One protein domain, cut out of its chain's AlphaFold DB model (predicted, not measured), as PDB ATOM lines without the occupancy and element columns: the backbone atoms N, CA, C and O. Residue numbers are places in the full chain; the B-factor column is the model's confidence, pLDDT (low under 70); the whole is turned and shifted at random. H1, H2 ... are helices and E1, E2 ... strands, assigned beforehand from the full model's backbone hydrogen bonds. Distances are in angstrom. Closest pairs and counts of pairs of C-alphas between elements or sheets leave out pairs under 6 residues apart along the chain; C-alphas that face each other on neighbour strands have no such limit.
ATOM      1  N   VAL A 384     142.075 171.072 110.776       95.38
ATOM      2  CA  VAL A 384     142.108 169.710 111.321       95.38
ATOM      3  C   VAL A 384     142.816 169.702 112.665       95.38
ATOM      4  O   VAL A 384     143.807 170.403 112.849       95.38
ATOM      5  N   THR A 385     142.311 168.903 113.598       94.00
ATOM      6  CA  THR A 385     143.004 168.616 114.853       94.00
ATOM      7  C   THR A 385     143.626 167.232 114.753       94.00
ATOM      8  O   THR A 385     142.924 166.263 114.466       94.00
ATOM      9  N   ILE A 386     144.937 167.147 114.966       94.00
ATOM     10  CA  ILE A 386     145.659 165.880 115.096       94.00
ATOM     11  C   ILE A 386     146.031 165.672 116.560       94.00
ATOM     12  O   ILE A 386     146.430 166.614 117.243       94.00
ATOM     13  N   THR A 387     145.895 164.439 117.038       92.06
ATOM     14  CA  THR A 387     145.958 164.135 118.470       92.06
ATOM     15  C   THR A 387     146.867 162.941 118.719       92.06
ATOM     16  O   THR A 387     146.761 161.935 118.018       92.06
ATOM     17  N   TRP A 388     147.751 163.021 119.712       89.88
ATOM     18  CA  TRP A 388     148.670 161.932 120.056       89.88
ATOM     19  C   TRP A 388     148.953 161.856 121.558       89.88
ATOM     20  O   TRP A 388     148.839 162.867 122.254       89.88
ATOM     21  N   PRO A 389     149.291 160.663 122.080       85.81
ATOM     22  CA  PRO A 389     149.608 160.509 123.492       85.81
ATOM     23  C   PRO A 389     150.938 161.191 123.835       85.81
ATOM     24  O   PRO A 389     151.893 161.140 123.061       85.81
ATOM     25  N   ASP A 390     151.013 161.785 125.018       79.69
ATOM     26  CA  ASP A 390     152.223 162.312 125.646       79.69
ATOM     27  C   ASP A 390     152.743 161.325 126.695       79.69
ATOM     28  O   ASP A 390     151.950 160.689 127.389       79.69
ATOM     29  N   ALA A 391     154.067 161.245 126.850       73.94
ATOM     30  CA  ALA A 391     154.728 160.453 127.885       73.94
ATOM     31  C   ALA A 391     154.413 160.947 129.311       73.94
ATOM     32  O   ALA A 391     154.465 160.169 130.265       73.94
ATOM     33  N   ALA A 392     154.079 162.231 129.476       75.25
ATOM     34  CA  ALA A 392     153.684 162.790 130.763       75.25
ATOM     35  C   ALA A 392     152.339 162.210 131.237       75.25
ATOM     36  O   ALA A 392     151.335 162.250 130.522       75.25
ATOM     37  N   LYS A 393     152.305 161.683 132.469       73.88
ATOM     38  CA  LYS A 393     151.105 161.051 133.027       73.88
ATOM     39  C   LYS A 393     150.155 162.056 133.679       73.88
ATOM     40  O   LYS A 393     150.604 162.958 134.381       73.88
ATOM     41  N   SER A 394     148.848 161.879 133.479       70.44
ATOM     42  CA  SER A 394     147.827 162.819 133.974       70.44
ATOM     43  C   SER A 394     147.702 162.859 135.504       70.44
ATOM     44  O   SER A 394     147.369 163.900 136.063       70.44
ATOM     45  N   ASP A 395     148.034 161.764 136.192       73.38
ATOM     46  CA  ASP A 395     148.097 161.670 137.657       73.38
ATOM     47  C   ASP A 395     149.278 162.462 138.250       73.38
ATOM     48  O   ASP A 395     149.175 163.033 139.335       73.38
ATOM     49  N   ARG A 396     150.400 162.527 137.524       77.81
ATOM     50  CA  ARG A 396     151.613 163.271 137.910       77.81
ATOM     51  C   ARG A 396     151.618 164.715 137.427       77.81
ATOM     52  O   ARG A 396     152.356 165.520 137.992       77.81
ATOM     53  N   CYS A 397     150.839 164.996 136.388       77.19
ATOM     54  CA  CYS A 397     150.736 166.263 135.675       77.19
ATOM     55  C   CYS A 397     149.246 166.624 135.507       77.19
ATOM     56  O   CYS A 397     148.698 166.494 134.408       77.19
ATOM     57  N   PRO A 398     148.553 167.011 136.595       74.88
ATOM     58  CA  PRO A 398     147.107 167.192 136.578       74.88
ATOM     59  C   PRO A 398     146.692 168.336 135.647       74.88
ATOM     60  O   PRO A 398     147.094 169.484 135.834       74.88
ATOM     61  N   VAL A 399     145.823 168.043 134.678       74.94
ATOM     62  CA  VAL A 399     145.199 169.062 133.819       74.94
ATOM     63  C   VAL A 399     143.912 169.540 134.486       74.94
ATOM     64  O   VAL A 399     142.929 168.805 134.559       74.94
ATOM     65  N   ARG A 400     143.913 170.772 135.006       67.31
ATOM     66  CA  ARG A 400     142.686 171.441 135.482       67.31
ATOM     67  C   ARG A 400     141.858 171.913 134.283       67.31
ATOM     68  O   ARG A 400     142.433 172.239 133.253       67.31
ATOM     69  N   THR A 401     140.534 171.969 134.433       56.28
ATOM     70  CA  THR A 401     139.584 172.377 133.383       56.28
ATOM     71  C   THR A 401     140.007 173.671 132.668       56.28
ATOM     72  O   THR A 401     140.274 174.687 133.311       56.28
ATOM     73  N   GLY A 402     140.079 173.605 131.333       60.06
ATOM     74  CA  GLY A 402     140.653 174.622 130.443       60.06
ATOM     75  C   GLY A 402     141.816 174.051 129.620       60.06
ATOM     76  O   GLY A 402     142.611 173.264 130.124       60.06
ATOM     77  N   GLU A 403     141.901 174.408 128.342       63.41
ATOM     78  CA  GLU A 403     142.975 173.953 127.452       63.41
ATOM     79  C   GLU A 403     144.256 174.748 127.735       63.41
ATOM     80  O   GLU A 403     144.210 175.970 127.880       63.41
ATOM     81  N   ARG A 404     145.399 174.062 127.868       71.00
ATOM     82  CA  ARG A 404     146.686 174.680 128.227       71.00
ATOM     83  C   ARG A 404     147.802 174.293 127.270       71.00
ATOM     84  O   ARG A 404     147.783 173.199 126.701       71.00
ATOM     85  N   ASP A 405     148.807 175.163 127.182       76.56
ATOM     86  CA  ASP A 405     150.074 174.866 126.519       76.56
ATOM     87  C   ASP A 405     150.835 173.760 127.271       76.56
ATOM     88  O   ASP A 405     150.876 173.715 128.508       76.56
ATOM     89  N   ARG A 406     151.478 172.860 126.521       78.50
ATOM     90  CA  ARG A 406     152.220 171.720 127.076       78.50
ATOM     91  C   ARG A 406     153.278 172.141 128.092       78.50
ATOM     92  O   ARG A 406     153.442 171.471 129.109       78.50
ATOM     93  N   LYS A 407     154.003 173.232 127.841       77.19
ATOM     94  CA  LYS A 407     155.075 173.706 128.724       77.19
ATOM     95  C   LYS A 407     154.523 174.113 130.089       77.19
ATOM     96  O   LYS A 407     155.142 173.802 131.102       77.19
ATOM     97  N   GLU A 408     153.355 174.747 130.122       78.62
ATOM     98  CA  GLU A 408     152.688 175.135 131.369       78.62
ATOM     99  C   GLU A 408     152.198 173.929 132.171       78.62
ATOM    100  O   GLU A 408     152.288 173.927 133.399       78.62
ATOM    101  N   VAL A 409     151.688 172.894 131.492       79.88
ATOM    102  CA  VAL A 409     151.276 171.644 132.150       79.88
ATOM    103  C   VAL A 409     152.491 170.924 132.729       79.88
ATOM    104  O   VAL A 409     152.449 170.469 133.871       79.88
ATOM    105  N   LEU A 410     153.604 170.883 131.992       77.81
ATOM    106  CA  LEU A 410     154.828 170.235 132.460       77.81
ATOM    107  C   LEU A 410     155.460 170.921 133.680       77.81
ATOM    108  O   LEU A 410     156.013 170.242 134.541       77.81
ATOM    109  N   GLN A 411     155.331 172.244 133.810       78.06
ATOM    110  CA  GLN A 411     155.772 172.978 135.006       78.06
ATOM    111  C   GLN A 411     154.989 172.606 136.274       78.06
ATOM    112  O   GLN A 411     155.474 172.835 137.381       78.06
ATOM    113  N   GLN A 412     153.787 172.049 136.124       77.12
ATOM    114  CA  GLN A 412     152.934 171.618 137.235       77.12
ATOM    115  C   GLN A 412     153.160 170.149 137.609       77.12
ATOM    116  O   GLN A 412     152.579 169.671 138.584       77.12
ATOM    117  N   CYS A 413     153.994 169.428 136.854       78.31
ATOM    118  CA  CYS A 413     154.333 168.050 137.165       78.31
ATOM    119  C   CYS A 413     155.188 167.947 138.435       78.31
ATOM    120  O   CYS A 413     155.966 168.838 138.783       78.31
ATOM    121  N   SER A 414     155.096 166.804 139.114       70.00
ATOM    122  CA  SER A 414     156.030 166.445 140.191       70.00
ATOM    123  C   SER A 414     157.496 166.470 139.704       70.00
ATOM    124  O   SER A 414     157.786 166.094 138.572       70.00
ATOM    125  N   ARG A 415     158.439 166.908 140.558       60.78
ATOM    126  CA  ARG A 415     159.845 167.261 140.212       60.78
ATOM    127  C   ARG A 415     160.713 166.162 139.554       60.78
ATOM    128  O   ARG A 415     161.840 166.460 139.182       60.78
ATOM    129  N   ASN A 416     160.208 164.939 139.377       58.41
ATOM    130  CA  ASN A 416     160.953 163.780 138.861       58.41
ATOM    131  C   ASN A 416     160.465 163.284 137.483       58.41
ATOM    132  O   ASN A 416     160.716 162.134 137.128       58.41
ATOM    133  N   VAL A 417     159.724 164.088 136.715       57.00
ATOM    134  CA  VAL A 417     159.346 163.688 135.351       57.00
ATOM    135  C   VAL A 417     160.484 164.048 134.387       57.00
ATOM    136  O   VAL A 417     160.538 165.161 133.871       57.00
ATOM    137  N   GLU A 418     161.398 163.106 134.134       53.69
ATOM    138  CA  GLU A 418     162.268 163.159 132.951       53.69
ATOM    139  C   GLU A 418     161.392 162.957 131.711       53.69
ATOM    140  O   GLU A 418     161.007 161.842 131.359       53.69
ATOM    141  N   VAL A 419     160.997 164.058 131.074       54.00
ATOM    142  CA  VAL A 419     160.197 164.002 129.852       54.00
ATOM    143  C   VAL A 419     161.152 163.895 128.672       54.00
ATOM    144  O   VAL A 419     161.695 164.899 128.216       54.00
ATOM    145  N   SER A 420     161.340 162.676 128.168       52.28
ATOM    146  CA  SER A 420     161.862 162.455 126.816       52.28
ATOM    147  C   SER A 420     161.084 163.335 125.826       52.28
ATOM    148  O   SER A 420     159.849 163.389 125.884       52.28
ATOM    149  N   GLU A 421     161.782 164.061 124.948       55.81
ATOM    150  CA  GLU A 421     161.137 164.806 123.865       55.81
ATOM    151  C   GLU A 421     160.455 163.813 122.920       55.81
ATOM    152  O   GLU A 421     161.055 163.269 121.996       55.81
ATOM    153  N   MET A 422     159.172 163.553 123.170       61.28
ATOM    154  CA  MET A 422     158.338 162.817 122.235       61.28
ATOM    155  C   MET A 422     158.198 163.652 120.955       61.28
ATOM    156  O   MET A 422     157.841 164.836 121.028       61.28
ATOM    157  N   PRO A 423     158.448 163.062 119.782       66.31
ATOM    158  CA  PRO A 423     158.328 163.767 118.517       66.31
ATOM    159  C   PRO A 423     156.879 164.205 118.301       66.31
ATOM    160  O   PRO A 423     155.936 163.413 118.356       66.31
ATOM    161  N   ARG A 424     156.699 165.508 118.079       81.56
ATOM    162  CA  ARG A 424     155.387 166.098 117.813       81.56
ATOM    163  C   ARG A 424     154.928 165.710 116.419       81.56
ATOM    164  O   ARG A 424     155.708 165.783 115.470       81.56
ATOM    165  N   TRP A 425     153.650 165.383 116.274       92.06
ATOM    166  CA  TRP A 425     153.098 165.093 114.955       92.06
ATOM    167  C   TRP A 425     153.043 166.387 114.124       92.06
ATOM    168  O   TRP A 425     152.524 167.400 114.609       92.06
ATOM    169  N   PRO A 426     153.625 166.420 112.911       92.69
ATOM    170  CA  PRO A 426     153.644 167.624 112.080       92.69
ATOM    171  C   PRO A 426     152.240 167.976 111.567       92.69
ATOM    172  O   PRO A 426     151.359 167.130 111.527       92.69
ATOM    173  N   CYS A 427     152.002 169.219 111.149       94.88
ATOM    174  CA  CYS A 427     150.767 169.503 110.413       94.88
ATOM    175  C   CYS A 427     150.806 168.870 109.015       94.88
ATOM    176  O   CYS A 427     151.900 168.679 108.480       94.88
ATOM    177  N   PRO A 428     149.647 168.551 108.406       95.81
ATOM    178  CA  PRO A 428     149.625 168.073 107.032       95.81
ATOM    179  C   PRO A 428     150.289 169.035 106.037       95.81
ATOM    180  O   PRO A 428     150.316 170.242 106.296       95.81
ATOM    181  N   PRO A 429     150.796 168.525 104.895       93.75
ATOM    182  CA  PRO A 429     151.391 169.341 103.839       93.75
ATOM    183  C   PRO A 429     150.582 170.599 103.516       93.75
ATOM    184  O   PRO A 429     149.371 170.532 103.309       93.75
ATOM    185  N   GLY A 430     151.252 171.750 103.459       91.38
ATOM    186  CA  GLY A 430     150.617 173.042 103.164       91.38
ATOM    187  C   GLY A 430     149.773 173.644 104.295       91.38
ATOM    188  O   GLY A 430     149.157 174.686 104.088       91.38
ATOM    189  N   MET A 431     149.743 173.032 105.483       94.44
ATOM    190  CA  MET A 431     149.067 173.567 106.667       94.44
ATOM    191  C   MET A 431     150.083 174.031 107.713       94.44
ATOM    192  O   MET A 431     151.202 173.524 107.793       94.44
ATOM    193  N   ARG A 432     149.678 174.970 108.571       93.56
ATOM    194  CA  ARG A 432     150.493 175.448 109.702       93.56
ATOM    195  C   ARG A 432     149.828 175.130 111.032       93.56
ATOM    196  O   ARG A 432     148.600 175.110 111.118       93.56
ATOM    197  N   SER A 433     150.638 174.922 112.072       92.50
ATOM    198  CA  SER A 433     150.101 174.844 113.433       92.50
ATOM    199  C   SER A 433     149.570 176.215 113.837       92.50
ATOM    200  O   SER A 433     150.250 177.227 113.660       92.50
ATOM    201  N   SER A 434     148.344 176.235 114.344       91.38
ATOM    202  CA  SER A 434     147.740 177.410 114.963       91.38
ATOM    203  C   SER A 434     147.872 177.366 116.479       91.38
ATOM    204  O   SER A 434     147.978 178.415 117.105       91.38
ATOM    205  N   GLU A 435     147.788 176.172 117.069       88.94
ATOM    206  CA  GLU A 435     147.686 175.986 118.513       88.94
ATOM    207  C   GLU A 435     147.993 174.530 118.888       88.94
ATOM    208  O   GLU A 435     147.506 173.611 118.223       88.94
ATOM    209  N   ASP A 436     148.748 174.335 119.971       88.12
ATOM    210  CA  ASP A 436     148.936 173.041 120.632       88.12
ATOM    211  C   ASP A 436     148.261 173.107 122.014       88.12
ATOM    212  O   ASP A 436     148.508 174.027 122.793       88.12
ATOM    213  N   ARG A 437     147.423 172.119 122.329       88.44
ATOM    214  CA  ARG A 437     146.703 171.989 123.602       88.44
ATOM    215  C   ARG A 437     147.025 170.658 124.252       88.44
ATOM    216  O   ARG A 437     147.317 169.680 123.567       88.44
ATOM    217  N   VAL A 438     146.936 170.608 125.574       87.81
ATOM    218  CA  VAL A 438     147.062 169.370 126.343       87.81
ATOM    219  C   VAL A 438     145.777 169.078 127.100       87.81
ATOM    220  O   VAL A 438     145.213 169.967 127.741       87.81
ATOM    221  N   ARG A 439     145.339 167.817 127.060       86.94
ATOM    222  CA  ARG A 439     144.165 167.338 127.795       86.94
ATOM    223  C   ARG A 439     144.403 165.998 128.482       86.94
ATOM    224  O   ARG A 439     145.303 165.237 128.126       86.94
ATOM    225  N   ALA A 440     143.557 165.702 129.462       82.50
ATOM    226  CA  ALA A 440     143.465 164.377 130.060       82.50
ATOM    227  C   ALA A 440     142.827 163.366 129.076       82.50
ATOM    228  O   ALA A 440     142.076 163.771 128.177       82.50
ATOM    229  N   PRO A 441     143.107 162.059 129.231       79.62
ATOM    230  CA  PRO A 441     142.418 161.020 128.471       79.62
ATOM    231  C   PRO A 441     140.922 161.000 128.805       79.62
ATOM    232  O   PRO A 441     140.527 161.258 129.943       79.62
ATOM    233  N   THR A 442     140.080 160.672 127.823       79.38
ATOM    234  CA  THR A 442     138.619 160.636 127.990       79.38
ATOM    235  C   THR A 442     138.017 159.311 127.527       79.38
ATOM    236  O   THR A 442     138.493 158.685 126.582       79.38
ATOM    237  N   GLY A 443     136.945 158.865 128.192       80.31
ATOM    238  CA  GLY A 443     136.212 157.657 127.804       80.31
ATOM    239  C   GLY A 443     137.114 156.424 127.673       80.31
ATOM    240  O   GLY A 443     137.858 156.092 128.593       80.31
ATOM    241  N   LEU A 444     137.055 155.756 126.516       74.19
ATOM    242  CA  LEU A 444     137.857 154.562 126.232       74.19
ATOM    243  C   LEU A 444     139.362 154.850 126.140       74.19
ATOM    244  O   LEU A 444     140.149 153.946 126.398       74.19
ATOM    245  N   GLU A 445     139.787 156.080 125.829       74.38
ATOM    246  CA  GLU A 445     141.214 156.432 125.762       74.38
ATOM    247  C   GLU A 445     141.915 156.148 127.092       74.38
ATOM    248  O   GLU A 445     143.041 155.663 127.091       74.38
ATOM    249  N   ALA A 446     141.223 156.371 128.216       74.38
ATOM    250  CA  ALA A 446     141.755 156.140 129.558       74.38
ATOM    251  C   ALA A 446     142.058 154.658 129.849       74.38
ATOM    252  O   ALA A 446     142.857 154.366 130.736       74.38
ATOM    253  N   LEU A 447     141.459 153.724 129.096       72.81
ATOM    254  CA  LEU A 447     141.766 152.292 129.187       72.81
ATOM    255  C   LEU A 447     143.052 151.926 128.435       72.81
ATOM    256  O   LEU A 447     143.711 150.951 128.790       72.81
ATOM    257  N   TYR A 448     143.401 152.687 127.394       68.56
ATOM    258  CA  TYR A 448     144.560 152.421 126.534       68.56
ATOM    259  C   TYR A 448     145.785 153.262 126.904       68.56
ATOM    260  O   TYR A 448     146.917 152.841 126.667       68.56
ATOM    261  N   TRP A 449     145.570 154.456 127.458       73.38
ATOM    262  CA  TRP A 449     146.613 155.394 127.845       73.38
ATOM    263  C   TRP A 449     146.139 156.276 129.004       73.38
ATOM    264  O   TRP A 449     145.190 157.046 128.870       73.38
ATOM    265  N   SER A 450     146.831 156.202 130.141       72.88
ATOM    266  CA  SER A 450     146.569 157.060 131.308       72.88
ATOM    267  C   SER A 450     147.302 158.406 131.244       72.88
ATOM    268  O   SER A 450     147.091 159.283 132.090       72.88
ATOM    269  N   GLY A 451     148.181 158.580 130.254       77.19
ATOM    270  CA  GLY A 451     148.920 159.814 130.060       77.19
ATOM    271  C   GLY A 451     148.128 160.905 129.361       77.19
ATOM    272  O   GLY A 451     147.003 160.710 128.900       77.19
ATOM    273  N   LEU A 452     148.730 162.087 129.335       83.31
ATOM    274  CA  LEU A 452     148.168 163.258 128.684       83.31
ATOM    275  C   LEU A 452     148.072 163.040 127.175       83.31
ATOM    276  O   LEU A 452     148.791 162.227 126.599       83.31
ATOM    277  N   TRP A 453     147.184 163.789 126.536       87.25
ATOM    278  CA  TRP A 453     147.046 163.845 125.089       87.25
ATOM    279  C   TRP A 453     147.391 165.247 124.615       87.25
ATOM    280  O   TRP A 453     146.917 166.228 125.192       87.25
ATOM    281  N   ILE A 454     148.207 165.333 123.568       88.62
ATOM    282  CA  ILE A 454     148.468 166.583 122.860       88.62
ATOM    283  C   ILE A 454     147.517 166.655 121.674       88.62
ATOM    284  O   ILE A 454     147.405 165.702 120.906       88.62
ATOM    285  N   GLU A 455     146.875 167.803 121.512       91.75
ATOM    286  CA  GLU A 455     146.042 168.140 120.368       91.75
ATOM    287  C   GLU A 455     146.661 169.323 119.638       91.75
ATOM    288  O   GLU A 455     146.831 170.400 120.204       91.75
ATOM    289  N   ARG A 456     146.989 169.135 118.364       92.31
ATOM    290  CA  ARG A 456     147.480 170.201 117.496       92.31
ATOM    291  C   ARG A 456     146.403 170.585 116.514       92.31
ATOM    292  O   ARG A 456     145.985 169.774 115.689       92.31
ATOM    293  N   THR A 457     146.011 171.847 116.564       94.06
ATOM    294  CA  THR A 457     145.179 172.449 115.534       94.06
ATOM    295  C   THR A 457     146.062 172.893 114.378       94.06
ATOM    296  O   THR A 457     146.902 173.781 114.525       94.06
ATOM    297  N   CYS A 458     145.808 172.330 113.207       95.25
ATOM    298  CA  CYS A 458     146.381 172.754 111.944       95.25
ATOM    299  C   CYS A 458     145.333 173.522 111.145       95.25
ATOM    300  O   CYS A 458     144.188 173.079 111.035       95.25
ATOM    301  N   ILE A 459     145.730 174.651 110.565       95.44
ATOM    302  CA  ILE A 459     144.876 175.465 109.694       95.44
ATOM    303  C   ILE A 459     145.478 175.565 108.297       95.44
ATOM    304  O   ILE A 459     146.707 175.613 108.145       95.44
ATOM    305  N   GLY A 460     144.602 175.571 107.293       89.81
ATOM    306  CA  GLY A 460     144.964 175.855 105.910       89.81
ATOM    307  C   GLY A 460     145.494 177.281 105.763       89.81
ATOM    308  O   GLY A 460     145.071 178.182 106.493       89.81
ATOM    309  N   GLY A 461     146.479 177.448 104.878       68.38
ATOM    310  CA  GLY A 461     147.013 178.753 104.479       68.38
ATOM    311  C   GLY A 461     146.158 179.452 103.437       68.38
ATOM    312  O   GLY A 461     145.481 178.733 102.666       68.38
TER     313      GLY A 461
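AT A GLANCE: This is residues 384 to 461 of the 461 residues of an uncharacterized protein of Bradyrhizobium sp. Leo121 (UniProt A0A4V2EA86). A narrow, strongly twisted sheet of three long strands has E3 in the middle between E1 and E2, and the short helix H1 packs on it near the end where E2 ends and E3 begins. A long stretch with no named element, residues 412 to 430, leads from H1 back to the far end of the sheet, where E2 begins; tiny H2 lies off the sheet between E2 and E3. The printed part has 78 residues, with elements in the order E1, H1, E2, H2, E3; the sheet order is E1, E3, E2, all antiparallel, and the class is mixed, helices and strands. It is compact, with a radius of gyration of the C-alphas of 12.9 A and spans of 39 by 27 by 23 A.

IN THESE COORDINATES: E3, residues 451 to 460, measures 29.3 A and ends at C-alpha 460 (144.964, 175.855, 105.910). E1, residues 384 to 393, measures 25.0 A from C-alpha 384 (142.108, 169.710, 111.321) and bends by 53 degrees at residue 390. E2, residues 431 to 439, measures 22.6 A and bends by 58 degrees at residue 434. H1 is residues 406 to 411, 8.8 A, and H2 is residues 445 to 448, 5.3 A.

HOW THE PARTS SIT: E1 and E3 are antiparallel at 157 degrees, with N 386 and O 456 2.9 A apart, within hydrogen-bond range. E3 and E2 are antiparallel at 156 degrees, with N 455 and O 437 at 2.8 A, also within range. H1 is on the sheet, over E3, at a height over the sheet of 9.6 A, and runs along the strands, at 5 degrees to E3 on the local plane. The closest C-alphas of H1 and E2 are those of Arg 406 and Val 438, 5.7 A apart. H2 is only just not on the sheet, with 4 pairs of C-alphas within 10 A, and is apart from E1 and H1. In H1 every O i to N i+4 pair is within hydrogen-bond range; H2 is too short for such a pair.

THE WHOLE: The two C-alphas farthest apart, those of Asn 416 and Gly 461, are 40.0 A apart. The printed part has no cut and ends at the chain's last residue, 461. The links E1 to H1 and H1 to E2 are long. Mean pLDDT of the printed part is 79.0; residues 400 to 403, 415 to 423, 448 and 461 are under 70.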